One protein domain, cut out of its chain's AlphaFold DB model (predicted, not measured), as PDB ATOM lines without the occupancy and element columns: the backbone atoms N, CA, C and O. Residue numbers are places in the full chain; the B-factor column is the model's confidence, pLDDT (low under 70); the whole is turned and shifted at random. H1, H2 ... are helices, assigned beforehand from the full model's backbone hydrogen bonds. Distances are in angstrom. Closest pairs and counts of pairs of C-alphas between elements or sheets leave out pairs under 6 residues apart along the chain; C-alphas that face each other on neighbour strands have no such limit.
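AT A GLANCE: This is residues 144 to 228 of the 231 residues of an uncharacterized protein of Propionibacteriaceae bacterium (UniProt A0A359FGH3). Four helices stand side by side in an up-and-down bundle, each running against the one before it, and seen along its length the bundle has one helix at each corner of a square. H4, the longest helix, packs between H1 and H3, and H2 closes the ring across from it; the side between H1 and H2 is the loosest, with 9 pairs of C-alphas within 8 A. The printed part has 85 residues, with named helices H1, H2, H3 and H4 in that order along the chain and no named strand; its class is all helix. The whole is compact, with a radius of gyration of the C-alphas of 12.0 A, and elongated, spanning 36 by 19 by 19 A.

IN THESE COORDINATES: H4, residues 208 to 226, is 26.8 A from first to last C-alpha and ends with C-alpha 226 at (139.846, 129.415, 144.582). Before it comes H3, residues 188 to 205, 26.2 A long. H2, residues 163 to 180, is 25.6 A long and begins with C-alpha 163 at (169.644, 144.371, 140.715). H1, residues 144 to 157, is the shortest at 20.0 A and begins with C-alpha 144 at (150.246, 125.554, 132.456).

HOW THE PARTS SIT: H4 and H3 touch and form a helical hairpin, at a shallow tilt of 8 degrees, opposite ways; their closest C-alphas are those of Ala 225 and Thr 188, 5.0 A apart. On H1, H4 touches with the C-alphas of Ala 217 and Leu 149 closest, at 5.0 A, and the two run opposite ways at a shallow tilt of 24 degrees. H2 and H3 touch as a hairpin, closest at the C-alphas of Leu 176 and Lys 194, 5.7 A apart, at a shallow tilt of 17 degrees. H1 and H2 also touch as a hairpin, at a shallow tilt of 6 degrees, with the C-alphas of Ala 157 and Arg 166 closest at 6.2 A; their centres are 11.4 A apart. H2 and H4 are near each other, with 8 pairs of C-alphas within 10 A, while H1 and H3 are apart. In H1, H2, H3 and H4 every O i to N i+4 pair is within hydrogen-bond range.

THE WHOLE: The two C-alphas farthest apart are those of Gly 161 and Gly 228, at 37.1 A. The printed part has no cut. The links from H1 to H2 and from H3 to H4 are tight, the link from H2 to H3 is short with 7 residues, and no link is long. The mean pLDDT of the printed part is 79.8; residues 183 to 187, 206, 208 to 209, 211 to 212 and 228 are under 70.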
ATOM      1  N   PRO A 144     149.277 125.273 133.520       82.44
ATOM      2  CA  PRO A 144     150.246 125.554 132.456       82.44
ATOM      3  C   PRO A 144     150.125 126.959 131.856       82.44
ATOM      4  O   PRO A 144     151.128 127.536 131.441       82.44
ATOM      5  N   GLU A 145     148.919 127.520 131.794       76.69
ATOM      6  CA  GLU A 145     148.702 128.880 131.297       76.69
ATOM      7  C   GLU A 145     149.080 129.935 132.345       76.69
ATOM      8  O   GLU A 145     149.724 130.923 131.998       76.69
ATOM      9  N   ALA A 146     148.782 129.700 133.626       80.88
ATOM     10  CA  ALA A 146     149.243 130.563 134.718       80.88
ATOM     11  C   ALA A 146     150.781 130.603 134.813       80.88
ATOM     12  O   ALA A 146     151.375 131.658 135.033       80.88
ATOM     13  N   LEU A 147     151.448 129.474 134.558       86.38
ATOM     14  CA  LEU A 147     152.910 129.397 134.491       86.38
ATOM     15  C   LEU A 147     153.492 130.194 133.313       86.38
ATOM     16  O   LEU A 147     154.515 130.853 133.483       86.38
ATOM     17  N   LYS A 148     152.822 130.222 132.153       85.06
ATOM     18  CA  LYS A 148     153.234 131.093 131.034       85.06
ATOM     19  C   LYS A 148     153.167 132.573 131.404       85.06
ATOM     20  O   LYS A 148     154.032 133.335 130.989       85.06
ATOM     21  N   LEU A 149     152.184 132.982 132.206       82.19
ATOM     22  CA  LEU A 149     152.123 134.360 132.698       82.19
ATOM     23  C   LEU A 149     153.283 134.676 133.649       82.19
ATOM     24  O   LEU A 149     153.833 135.771 133.580       82.19
ATOM     25  N   LEU A 150     153.733 133.725 134.478       87.44
ATOM     26  CA  LEU A 150     154.960 133.915 135.268       87.44
ATOM     27  C   LEU A 150     156.211 134.082 134.396       87.44
ATOM     28  O   LEU A 150     157.098 134.858 134.756       87.44
ATOM     29  N   ASP A 151     156.280 133.420 133.239       85.12
ATOM     30  CA  ASP A 151     157.357 133.651 132.270       85.12
ATOM     31  C   ASP A 151     157.298 135.065 131.667       85.12
ATOM     32  O   ASP A 151     158.338 135.694 131.462       85.12
ATOM     33  N   GLU A 152     156.101 135.618 131.453       83.88
ATOM     34  CA  GLU A 152     155.931 137.015 131.031       83.88
ATOM     35  C   GLU A 152     156.372 138.005 132.125       83.88
ATOM     36  O   GLU A 152     157.056 138.988 131.822       83.88
ATOM     37  N   VAL A 153     156.085 137.718 133.403       83.81
ATOM     38  CA  VAL A 153     156.613 138.495 134.545       83.81
ATOM     39  C   VAL A 153     158.141 138.430 134.582       83.81
ATOM     40  O   VAL A 153     158.805 139.453 134.752       83.81
ATOM     41  N   ARG A 154     158.723 137.246 134.360       88.00
ATOM     42  CA  ARG A 154     160.178 137.040 134.305       88.00
ATOM     43  C   ARG A 154     160.817 137.822 133.154       88.00
ATOM     44  O   ARG A 154     161.871 138.429 133.334       88.00
ATOM     45  N   ALA A 155     160.160 137.874 131.997       84.25
ATOM     46  CA  ALA A 155     160.598 138.696 130.873       84.25
ATOM     47  C   ALA A 155     160.526 140.197 131.206       84.25
ATOM     48  O   ALA A 155     161.487 140.926 130.943       84.25
ATOM     49  N   ALA A 156     159.445 140.655 131.845       79.44
ATOM     50  CA  ALA A 156     159.285 142.041 132.285       79.44
ATOM     51  C   ALA A 156     160.322 142.447 133.351       79.44
ATOM     52  O   ALA A 156     160.848 143.564 133.303       79.44
ATOM     53  N   ALA A 157     160.699 141.527 134.244       83.44
ATOM     54  CA  ALA A 157     161.724 141.728 135.269       83.44
ATOM     55  C   ALA A 157     163.108 142.082 134.690       83.44
ATOM     56  O   ALA A 157     163.917 142.722 135.358       83.44
ATOM     57  N   SER A 158     163.385 141.721 133.433       81.75
ATOM     58  CA  SER A 158     164.629 142.074 132.729       81.75
ATOM     59  C   SER A 158     164.826 143.583 132.568       81.75
ATOM     60  O   SER A 158     165.953 144.035 132.390       81.75
ATOM     61  N   SER A 159     163.733 144.351 132.605       76.50
ATOM     62  CA  SER A 159     163.747 145.813 132.473       76.50
ATOM     63  C   SER A 159     163.958 146.554 133.801       76.50
ATOM     64  O   SER A 159     164.048 147.781 133.809       76.50
ATOM     65  N   VAL A 160     164.046 145.829 134.921       83.56
ATOM     66  CA  VAL A 160     164.265 146.405 136.252       83.56
ATOM     67  C   VAL A 160     165.744 146.751 136.414       83.56
ATOM     68  O   VAL A 160     166.592 145.863 136.420       83.56
ATOM     69  N   GLY A 161     166.048 148.043 136.556       78.12
ATOM     70  CA  GLY A 161     167.425 148.542 136.688       78.12
ATOM     71  C   GLY A 161     168.048 148.378 138.080       78.12
ATOM     72  O   GLY A 161     169.239 148.618 138.239       78.12
ATOM     73  N   ASN A 162     167.264 147.994 139.091       85.56
ATOM     74  CA  ASN A 162     167.753 147.703 140.437       85.56
ATOM     75  C   ASN A 162     167.989 146.195 140.585       85.56
ATOM     76  O   ASN A 162     167.031 145.427 140.656       85.56
ATOM     77  N   ASP A 163     169.256 145.785 140.660       85.12
ATOM     78  CA  ASP A 163     169.644 144.371 140.715       85.12
ATOM     79  C   ASP A 163     169.143 143.643 141.969       85.12
ATOM     80  O   ASP A 163     168.793 142.467 141.888       85.12
ATOM     81  N   ILE A 164     169.046 144.332 143.111       86.00
ATOM     82  CA  ILE A 164     168.542 143.750 144.364       86.00
ATOM     83  C   ILE A 164     167.039 143.490 144.238       86.00
ATOM     84  O   ILE A 164     166.586 142.364 144.427       86.00
ATOM     85  N   ALA A 165     166.276 144.505 143.826       82.44
ATOM     86  CA  ALA A 165     164.830 144.372 143.646       82.44
ATOM     87  C   ALA A 165     164.481 143.359 142.542       82.44
ATOM     88  O   ALA A 165     163.521 142.598 142.651       82.44
ATOM     89  N   ARG A 166     165.298 143.303 141.484       88.12
ATOM     90  CA  ARG A 166     165.183 142.299 140.424       88.12
ATOM     91  C   ARG A 166     165.445 140.891 140.953       88.12
ATOM     92  O   ARG A 166     164.702 139.980 140.599       88.12
ATOM     93  N   ALA A 167     166.473 140.695 141.777       89.19
ATOM     94  CA  ALA A 167     166.775 139.395 142.368       89.19
ATOM     95  C   ALA A 167     165.646 138.917 143.295       89.19
ATOM     96  O   ALA A 167     165.216 137.771 143.174       89.19
ATOM     97  N   GLU A 168     165.113 139.796 144.145       88.62
ATOM     98  CA  GLU A 168     163.979 139.487 145.030       88.62
ATOM     99  C   GLU A 168     162.710 139.123 144.254       88.62
ATOM    100  O   GLU A 168     162.005 138.177 144.604       88.62
ATOM    101  N   LEU A 169     162.433 139.837 143.163       89.94
ATOM    102  CA  LEU A 169     161.310 139.540 142.281       89.94
ATOM    103  C   LEU A 169     161.475 138.178 141.590       89.94
ATOM    104  O   LEU A 169     160.533 137.388 141.548       89.94
ATOM    105  N   LEU A 170     162.664 137.881 141.060       92.06
ATOM    106  CA  LEU A 170     162.952 136.591 140.424       92.06
ATOM    107  C   LEU A 170     162.870 135.429 141.422       92.06
ATOM    108  O   LEU A 170     162.390 134.352 141.059       92.06
ATOM    109  N   ASP A 171     163.292 135.648 142.668       92.31
ATOM    110  CA  ASP A 171     163.132 134.679 143.751       92.31
ATOM    111  C   ASP A 171     161.649 134.442 144.066       92.31
ATOM    112  O   ASP A 171     161.203 133.296 144.084       92.31
ATOM    113  N   ALA A 172     160.844 135.502 144.182       90.19
ATOM    114  CA  ALA A 172     159.403 135.383 144.408       90.19
ATOM    115  C   ALA A 172     158.683 134.611 143.285       90.19
ATOM    116  O   ALA A 172     157.847 133.752 143.572       90.19
ATOM    117  N   ILE A 173     159.045 134.856 142.018       92.56
ATOM    118  CA  ILE A 173     158.539 134.091 140.863       92.56
ATOM    119  C   ILE A 173     158.882 132.608 141.020       92.56
ATOM    120  O   ILE A 173     158.022 131.746 140.844       92.56
ATOM    121  N   LYS A 174     160.137 132.299 141.358       92.62
ATOM    122  CA  LYS A 174     160.617 130.920 141.493       92.62
ATOM    123  C   LYS A 174     159.950 130.196 142.662       92.62
ATOM    124  O   LYS A 174     159.584 129.033 142.526       92.62
ATOM    125  N   VAL A 175     159.769 130.877 143.790       90.94
ATOM    126  CA  VAL A 175     159.103 130.336 144.981       90.94
ATOM    127  C   VAL A 175     157.631 130.026 144.703       90.94
ATOM    128  O   VAL A 175     157.146 128.990 145.155       90.94
ATOM    129  N   LEU A 176     156.929 130.885 143.958       89.25
ATOM    130  CA  LEU A 176     155.545 130.637 143.547       89.25
ATOM    131  C   LEU A 176     155.449 129.485 142.538       89.25
ATOM    132  O   LEU A 176     154.588 128.622 142.680       89.25
ATOM    133  N   GLU A 177     156.353 129.432 141.557       90.12
ATOM    134  CA  GLU A 177     156.398 128.347 140.573       90.12
ATOM    135  C   GLU A 177     156.661 126.982 141.224       90.12
ATOM    136  O   GLU A 177     155.998 126.002 140.886       90.12
ATOM    137  N   LEU A 178     157.618 126.907 142.156       88.69
ATOM    138  CA  LEU A 178     157.932 125.670 142.872       88.69
ATOM    139  C   LEU A 178     156.754 125.192 143.715       88.69
ATOM    140  O   LEU A 178     156.444 124.005 143.696       88.69
ATOM    141  N   GLU A 179     156.091 126.112 144.414       85.44
ATOM    142  CA  GLU A 179     154.912 125.783 145.211       85.44
ATOM    143  C   GLU A 179     153.783 125.252 144.324       85.44
ATOM    144  O   GLU A 179     153.228 124.195 144.589       85.44
ATOM    145  N   ALA A 180     153.495 125.925 143.209       84.56
ATOM    146  CA  ALA A 180     152.417 125.529 142.308       84.56
ATOM    147  C   ALA A 180     152.643 124.181 141.604       84.56
ATOM    148  O   ALA A 180     151.696 123.590 141.089       84.56
ATOM    149  N   ARG A 181     153.893 123.712 141.541       85.50
ATOM    150  CA  ARG A 181     154.279 122.425 140.942       85.50
ATOM    151  C   ARG A 181     154.522 121.326 141.979       85.50
ATOM    152  O   ARG A 181     154.852 120.211 141.580       85.50
ATOM    153  N   ALA A 182     154.424 121.624 143.273       80.19
ATOM    154  CA  ALA A 182     154.687 120.642 144.314       80.19
ATOM    155  C   ALA A 182     153.644 119.508 144.263       80.19
ATOM    156  O   ALA A 182     152.443 119.758 144.240       80.19
ATOM    157  N   GLU A 183     154.108 118.253 144.254       57.88
ATOM    158  CA  GLU A 183     153.240 117.060 144.236       57.88
ATOM    159  C   GLU A 183     152.465 116.874 145.551       57.88
ATOM    160  O   GLU A 183     151.410 116.245 145.589       57.88
ATOM    161  N   SER A 184     152.977 117.441 146.643       55.12
ATOM    162  CA  SER A 184     152.257 117.595 147.901       55.12
ATOM    163  C   SER A 184     151.360 118.824 147.794       55.12
ATOM    164  O   SER A 184     151.894 119.928 147.847       55.12
ATOM    165  N   PHE A 185     150.046 118.609 147.626       52.78
ATOM    166  CA  PHE A 185     148.972 119.616 147.580       52.78
ATOM    167  C   PHE A 185     149.377 120.930 148.258       52.78
ATOM    168  O   PHE A 185     149.342 121.056 149.487       52.78
ATOM    169  N   ALA A 186     149.863 121.877 147.456       59.56
ATOM    170  CA  ALA A 186     150.257 123.183 147.944       59.56
ATOM    171  C   ALA A 186     149.028 123.851 148.542       59.56
ATOM    172  O   ALA A 186     148.064 124.093 147.829       59.56
ATOM    173  N   SER A 187     149.029 124.172 149.837       68.38
ATOM    174  CA  SER A 187     147.814 124.743 150.420       68.38
ATOM    175  C   SER A 187     147.405 125.996 149.632       68.38
ATOM    176  O   SER A 187     148.229 126.883 149.388       68.38
ATOM    177  N   THR A 188     146.132 126.076 149.241       76.06
ATOM    178  CA  THR A 188     145.536 127.247 148.576       76.06
ATOM    179  C   THR A 188     145.977 128.559 149.240       76.06
ATOM    180  O   THR A 188     146.278 129.534 148.553       76.06
ATOM    181  N   GLY A 189     146.104 128.571 150.573       72.44
ATOM    182  CA  GLY A 189     146.596 129.718 151.339       72.44
ATOM    183  C   GLY A 189     148.048 130.115 151.038       72.44
ATOM    184  O   GLY A 189     148.338 131.304 150.924       72.44
ATOM    185  N   GLU A 190     148.956 129.156 150.856       82.69
ATOM    186  CA  GLU A 190     150.359 129.435 150.519       82.69
ATOM    187  C   GLU A 190     150.516 129.951 149.082       82.69
ATOM    188  O   GLU A 190     151.285 130.889 148.858       82.69
ATOM    189  N   ILE A 191     149.734 129.436 148.126       85.44
ATOM    190  CA  ILE A 191     149.708 129.959 146.749       85.44
ATOM    191  C   ILE A 191     149.234 131.414 146.732       85.44
ATOM    192  O   ILE A 191     149.916 132.276 146.172       85.44
ATOM    193  N   VAL A 192     148.111 131.714 147.393       81.19
ATOM    194  CA  VAL A 192     147.557 133.078 147.463       81.19
ATOM    195  C   VAL A 192     148.540 134.033 148.141       81.19
ATOM    196  O   VAL A 192     148.784 135.131 147.641       81.19
ATOM    197  N   LYS A 193     149.173 133.610 149.239       83.12
ATOM    198  CA  LYS A 193     150.171 134.410 149.960       83.12
ATOM    199  C   LYS A 193     151.407 134.707 149.110       83.12
ATOM    200  O   LYS A 193     151.877 135.845 149.079       83.12
ATOM    201  N   LYS A 194     151.938 133.707 148.401       86.69
ATOM    202  CA  LYS A 194     153.113 133.860 147.525       86.69
ATOM    203  C   LYS A 194     152.798 134.715 146.294       86.69
ATOM    204  O   LYS A 194     153.613 135.562 145.930       86.69
ATOM    205  N   ALA A 195     151.604 134.572 145.719       84.69
ATOM    206  CA  ALA A 195     151.115 135.443 144.655       84.69
ATOM    207  C   ALA A 195     150.938 136.897 145.144       84.69
ATOM    208  O   ALA A 195     151.389 137.833 144.485       84.69
ATOM    209  N   GLY A 196     150.393 137.100 146.348       79.94
ATOM    210  CA  GLY A 196     150.294 138.419 146.979       79.94
ATOM    211  C   GLY A 196     151.658 139.079 147.209       79.94
ATOM    212  O   GLY A 196     151.842 140.252 146.888       79.94
ATOM    213  N   ARG A 197     152.657 138.315 147.675       86.50
ATOM    214  CA  ARG A 197     154.035 138.811 147.829       86.50
ATOM    215  C   ARG A 197     154.648 139.242 146.495       86.50
ATOM    216  O   ARG A 197     155.315 140.272 146.439       86.50
ATOM    217  N   LEU A 198     154.419 138.476 145.425       87.38
ATOM    218  CA  LEU A 198     154.891 138.829 144.085       87.38
ATOM    219  C   LEU A 198     154.293 140.168 143.619       87.38
ATOM    220  O   LEU A 198     155.023 141.020 143.114       87.38
ATOM    221  N   ARG A 199     152.990 140.381 143.853       82.56
ATOM    222  CA  ARG A 199     152.307 141.650 143.563       82.56
ATOM    223  C   ARG A 199     152.924 142.825 144.321       82.56
ATOM    224  O   ARG A 199     153.262 143.828 143.701       82.56
ATOM    225  N   GLN A 200     153.133 142.676 145.626       79.94
ATOM    226  CA  GLN A 200     153.701 143.731 146.469       79.94
ATOM    227  C   GLN A 200     155.113 144.143 146.017       79.94
ATOM    228  O   GLN A 200     155.446 145.331 145.988       79.94
ATOM    229  N   LEU A 201     155.945 143.175 145.619       82.50
ATOM    230  CA  LEU A 201     157.282 143.447 145.078       82.50
ATOM    231  C   LEU A 201     157.210 144.206 143.746       82.50
ATOM    232  O   LEU A 201     157.945 145.174 143.552       82.50
ATOM    233  N   ALA A 202     156.303 143.819 142.848       78.00
ATOM    234  CA  ALA A 202     156.099 144.517 141.580       78.00
ATOM    235  C   ALA A 202     155.604 145.964 141.772       78.00
ATOM    236  O   ALA A 202     156.085 146.868 141.084       78.00
ATOM    237  N   GLU A 203     154.698 146.195 142.726       77.88
ATOM    238  CA  GLU A 203     154.205 147.530 143.096       77.88
ATOM    239  C   GLU A 203     155.320 148.400 143.697       77.88
ATOM    240  O   GLU A 203     155.456 149.563 143.323       77.88
ATOM    241  N   THR A 204     156.182 147.818 144.537       77.06
ATOM    242  CA  THR A 204     157.338 148.515 145.135       77.06
ATOM    243  C   THR A 204     158.362 148.945 144.078       77.06
ATOM    244  O   THR A 204     158.966 150.010 144.187       77.06
ATOM    245  N   ILE A 205     158.548 148.139 143.029       83.81
ATOM    246  CA  ILE A 205     159.422 148.476 141.894       83.81
ATOM    247  C   ILE A 205     158.805 149.584 141.024       83.81
ATOM    248  O   ILE A 205     159.535 150.354 140.400       83.81
ATOM    249  N   GLY A 206     157.473 149.673 140.960       69.56
ATOM    250  CA  GLY A 206     156.768 150.773 140.297       69.56
ATOM    251  C   GLY A 206     156.843 150.765 138.766       69.56
ATOM    252  O   GLY A 206     156.440 151.735 138.126       69.56
ATOM    253  N   ALA A 207     157.358 149.697 138.146       71.88
ATOM    254  CA  ALA A 207     157.480 149.602 136.693       71.88
ATOM    255  C   ALA A 207     156.126 149.203 136.063       71.88
ATOM    256  O   ALA A 207     155.671 148.081 136.288       71.88
ATOM    257  N   PRO A 208     155.492 150.043 135.217       67.12
ATOM    258  CA  PRO A 208     154.128 149.788 134.730       67.12
ATOM    259  C   PRO A 208     153.966 148.463 133.975       67.12
ATOM    260  O   PRO A 208     152.972 147.763 134.139       67.12
ATOM    261  N   VAL A 209     154.970 148.089 133.174       69.69
ATOM    262  CA  VAL A 209     154.987 146.818 132.427       69.69
ATOM    263  C   VAL A 209     155.078 145.620 133.372       69.69
ATOM    264  O   VAL A 209     154.450 144.594 133.127       69.69
ATOM    265  N   LEU A 210     155.840 145.755 134.459       71.12
ATOM    266  CA  LEU A 210     155.993 144.706 135.456       71.12
ATOM    267  C   LEU A 210     154.722 144.543 136.292       71.12
ATOM    268  O   LEU A 210     154.296 143.415 136.516       71.12
ATOM    269  N   ILE A 211     154.108 145.650 136.715       68.19
ATOM    270  CA  ILE A 211     152.843 145.640 137.459       68.19
ATOM    271  C   ILE A 211     151.761 144.953 136.622       68.19
ATOM    272  O   ILE A 211     151.136 144.016 137.103       68.19
ATOM    273  N   ALA A 212     151.613 145.328 135.347       68.75
ATOM    274  CA  ALA A 212     150.620 144.728 134.457       68.75
ATOM    275  C   ALA A 212     150.818 143.211 134.270       68.75
ATOM    276  O   ALA A 212     149.865 142.445 134.408       68.75
ATOM    277  N   ALA A 213     152.052 142.769 134.001       71.25
ATOM    278  CA  ALA A 213     152.360 141.343 133.871       71.25
ATOM    279  C   ALA A 213     152.099 140.586 135.186       71.25
ATOM    280  O   ALA A 213     151.540 139.489 135.187       71.25
ATOM    281  N   THR A 214     152.476 141.193 136.315       77.31
ATOM    282  CA  THR A 214     152.337 140.580 137.641       77.31
ATOM    283  C   THR A 214     150.878 140.445 138.046       77.31
ATOM    284  O   THR A 214     150.497 139.391 138.543       77.31
ATOM    285  N   SER A 215     150.045 141.455 137.796       73.00
ATOM    286  CA  SER A 215     148.608 141.389 138.072       73.00
ATOM    287  C   SER A 215     147.942 140.231 137.334       73.00
ATOM    288  O   SER A 215     147.236 139.451 137.966       73.00
ATOM    289  N   GLY A 216     148.238 140.055 136.039       73.00
ATOM    290  CA  GLY A 216     147.689 138.945 135.255       73.00
ATOM    291  C   GLY A 216     148.105 137.575 135.797       73.00
ATOM    292  O   GLY A 216     147.269 136.684 135.940       73.00
ATOM    293  N   ALA A 217     149.384 137.408 136.152       75.88
ATOM    294  CA  ALA A 217     149.869 136.164 136.746       75.88
ATOM    295  C   ALA A 217     149.218 135.894 138.114       75.88
ATOM    296  O   ALA A 217     148.709 134.802 138.355       75.88
ATOM    297  N   VAL A 218     149.192 136.888 139.002       80.06
ATOM    298  CA  VAL A 218     148.645 136.761 140.362       80.06
ATOM    299  C   VAL A 218     147.160 136.423 140.339       80.06
ATOM    300  O   VAL A 218     146.733 135.524 141.059       80.06
ATOM    301  N   GLU A 219     146.384 137.077 139.479       77.38
ATOM    302  CA  GLU A 219     144.960 136.795 139.317       77.38
ATOM    303  C   GLU A 219     144.720 135.363 138.813       77.38
ATOM    304  O   GLU A 219     143.860 134.658 139.340       77.38
ATOM    305  N   ALA A 220     145.539 134.878 137.874       77.50
ATOM    306  CA  ALA A 220     145.467 133.497 137.405       77.50
ATOM    307  C   ALA A 220     145.744 132.477 138.525       77.50
ATOM    308  O   ALA A 220     145.015 131.493 138.657       77.50
ATOM    309  N   PHE A 221     146.757 132.719 139.364       79.44
ATOM    310  CA  PHE A 221     147.072 131.840 140.495       79.44
ATOM    311  C   PHE A 221     146.003 131.875 141.589       79.44
ATOM    312  O   PHE A 221     145.651 130.819 142.112       79.44
ATOM    313  N   ILE A 222     145.452 133.048 141.910       77.00
ATOM    314  CA  ILE A 222     144.362 133.180 142.888       77.00
ATOM    315  C   ILE A 222     143.112 132.449 142.392       77.00
ATOM    316  O   ILE A 222     142.521 131.683 143.147       77.00
ATOM    317  N   ASN A 223     142.747 132.613 141.120       73.81
ATOM    318  CA  ASN A 223     141.581 131.941 140.549       73.81
ATOM    319  C   ASN A 223     141.738 130.417 140.541       73.81
ATOM    320  O   ASN A 223     140.807 129.710 140.921       73.81
ATOM    321  N   LEU A 224     142.920 129.902 140.187       75.00
ATOM    322  CA  LEU A 224     143.211 128.468 140.288       75.00
ATOM    323  C   LEU A 224     143.119 127.969 141.736       75.00
ATOM    324  O   LEU A 224     142.575 126.895 141.988       75.00
ATOM    325  N   ALA A 225     143.599 128.760 142.694       76.19
ATOM    326  CA  ALA A 225     143.553 128.412 144.107       76.19
ATOM    327  C   ALA A 225     142.116 128.405 144.664       76.19
ATOM    328  O   ALA A 225     141.754 127.489 145.404       76.19
ATOM    329  N   LEU A 226     141.278 129.363 144.255       71.31
ATOM    330  CA  LEU A 226     139.846 129.415 144.582       71.31
ATOM    331  C   LEU A 226     139.047 128.292 143.907       71.31
ATOM    332  O   LEU A 226     138.091 127.786 144.489       71.31
ATOM    333  N   ALA A 227     139.460 127.870 142.712       70.38
ATOM    334  CA  ALA A 227     138.892 126.726 142.002       70.38
ATOM    335  C   ALA A 227     139.322 125.364 142.589       70.38
ATOM    336  O   ALA A 227     138.905 124.325 142.080       70.38
ATOM    337  N   GLY A 228     140.150 125.354 143.642       67.69
ATOM    338  CA  GLY A 228     140.603 124.132 144.305       67.69
ATOM    339  C   GLY A 228     141.700 123.379 143.551       67.69
ATOM    340  O   GLY A 228     141.910 122.204 143.814       67.69
TER     341      GLY A 228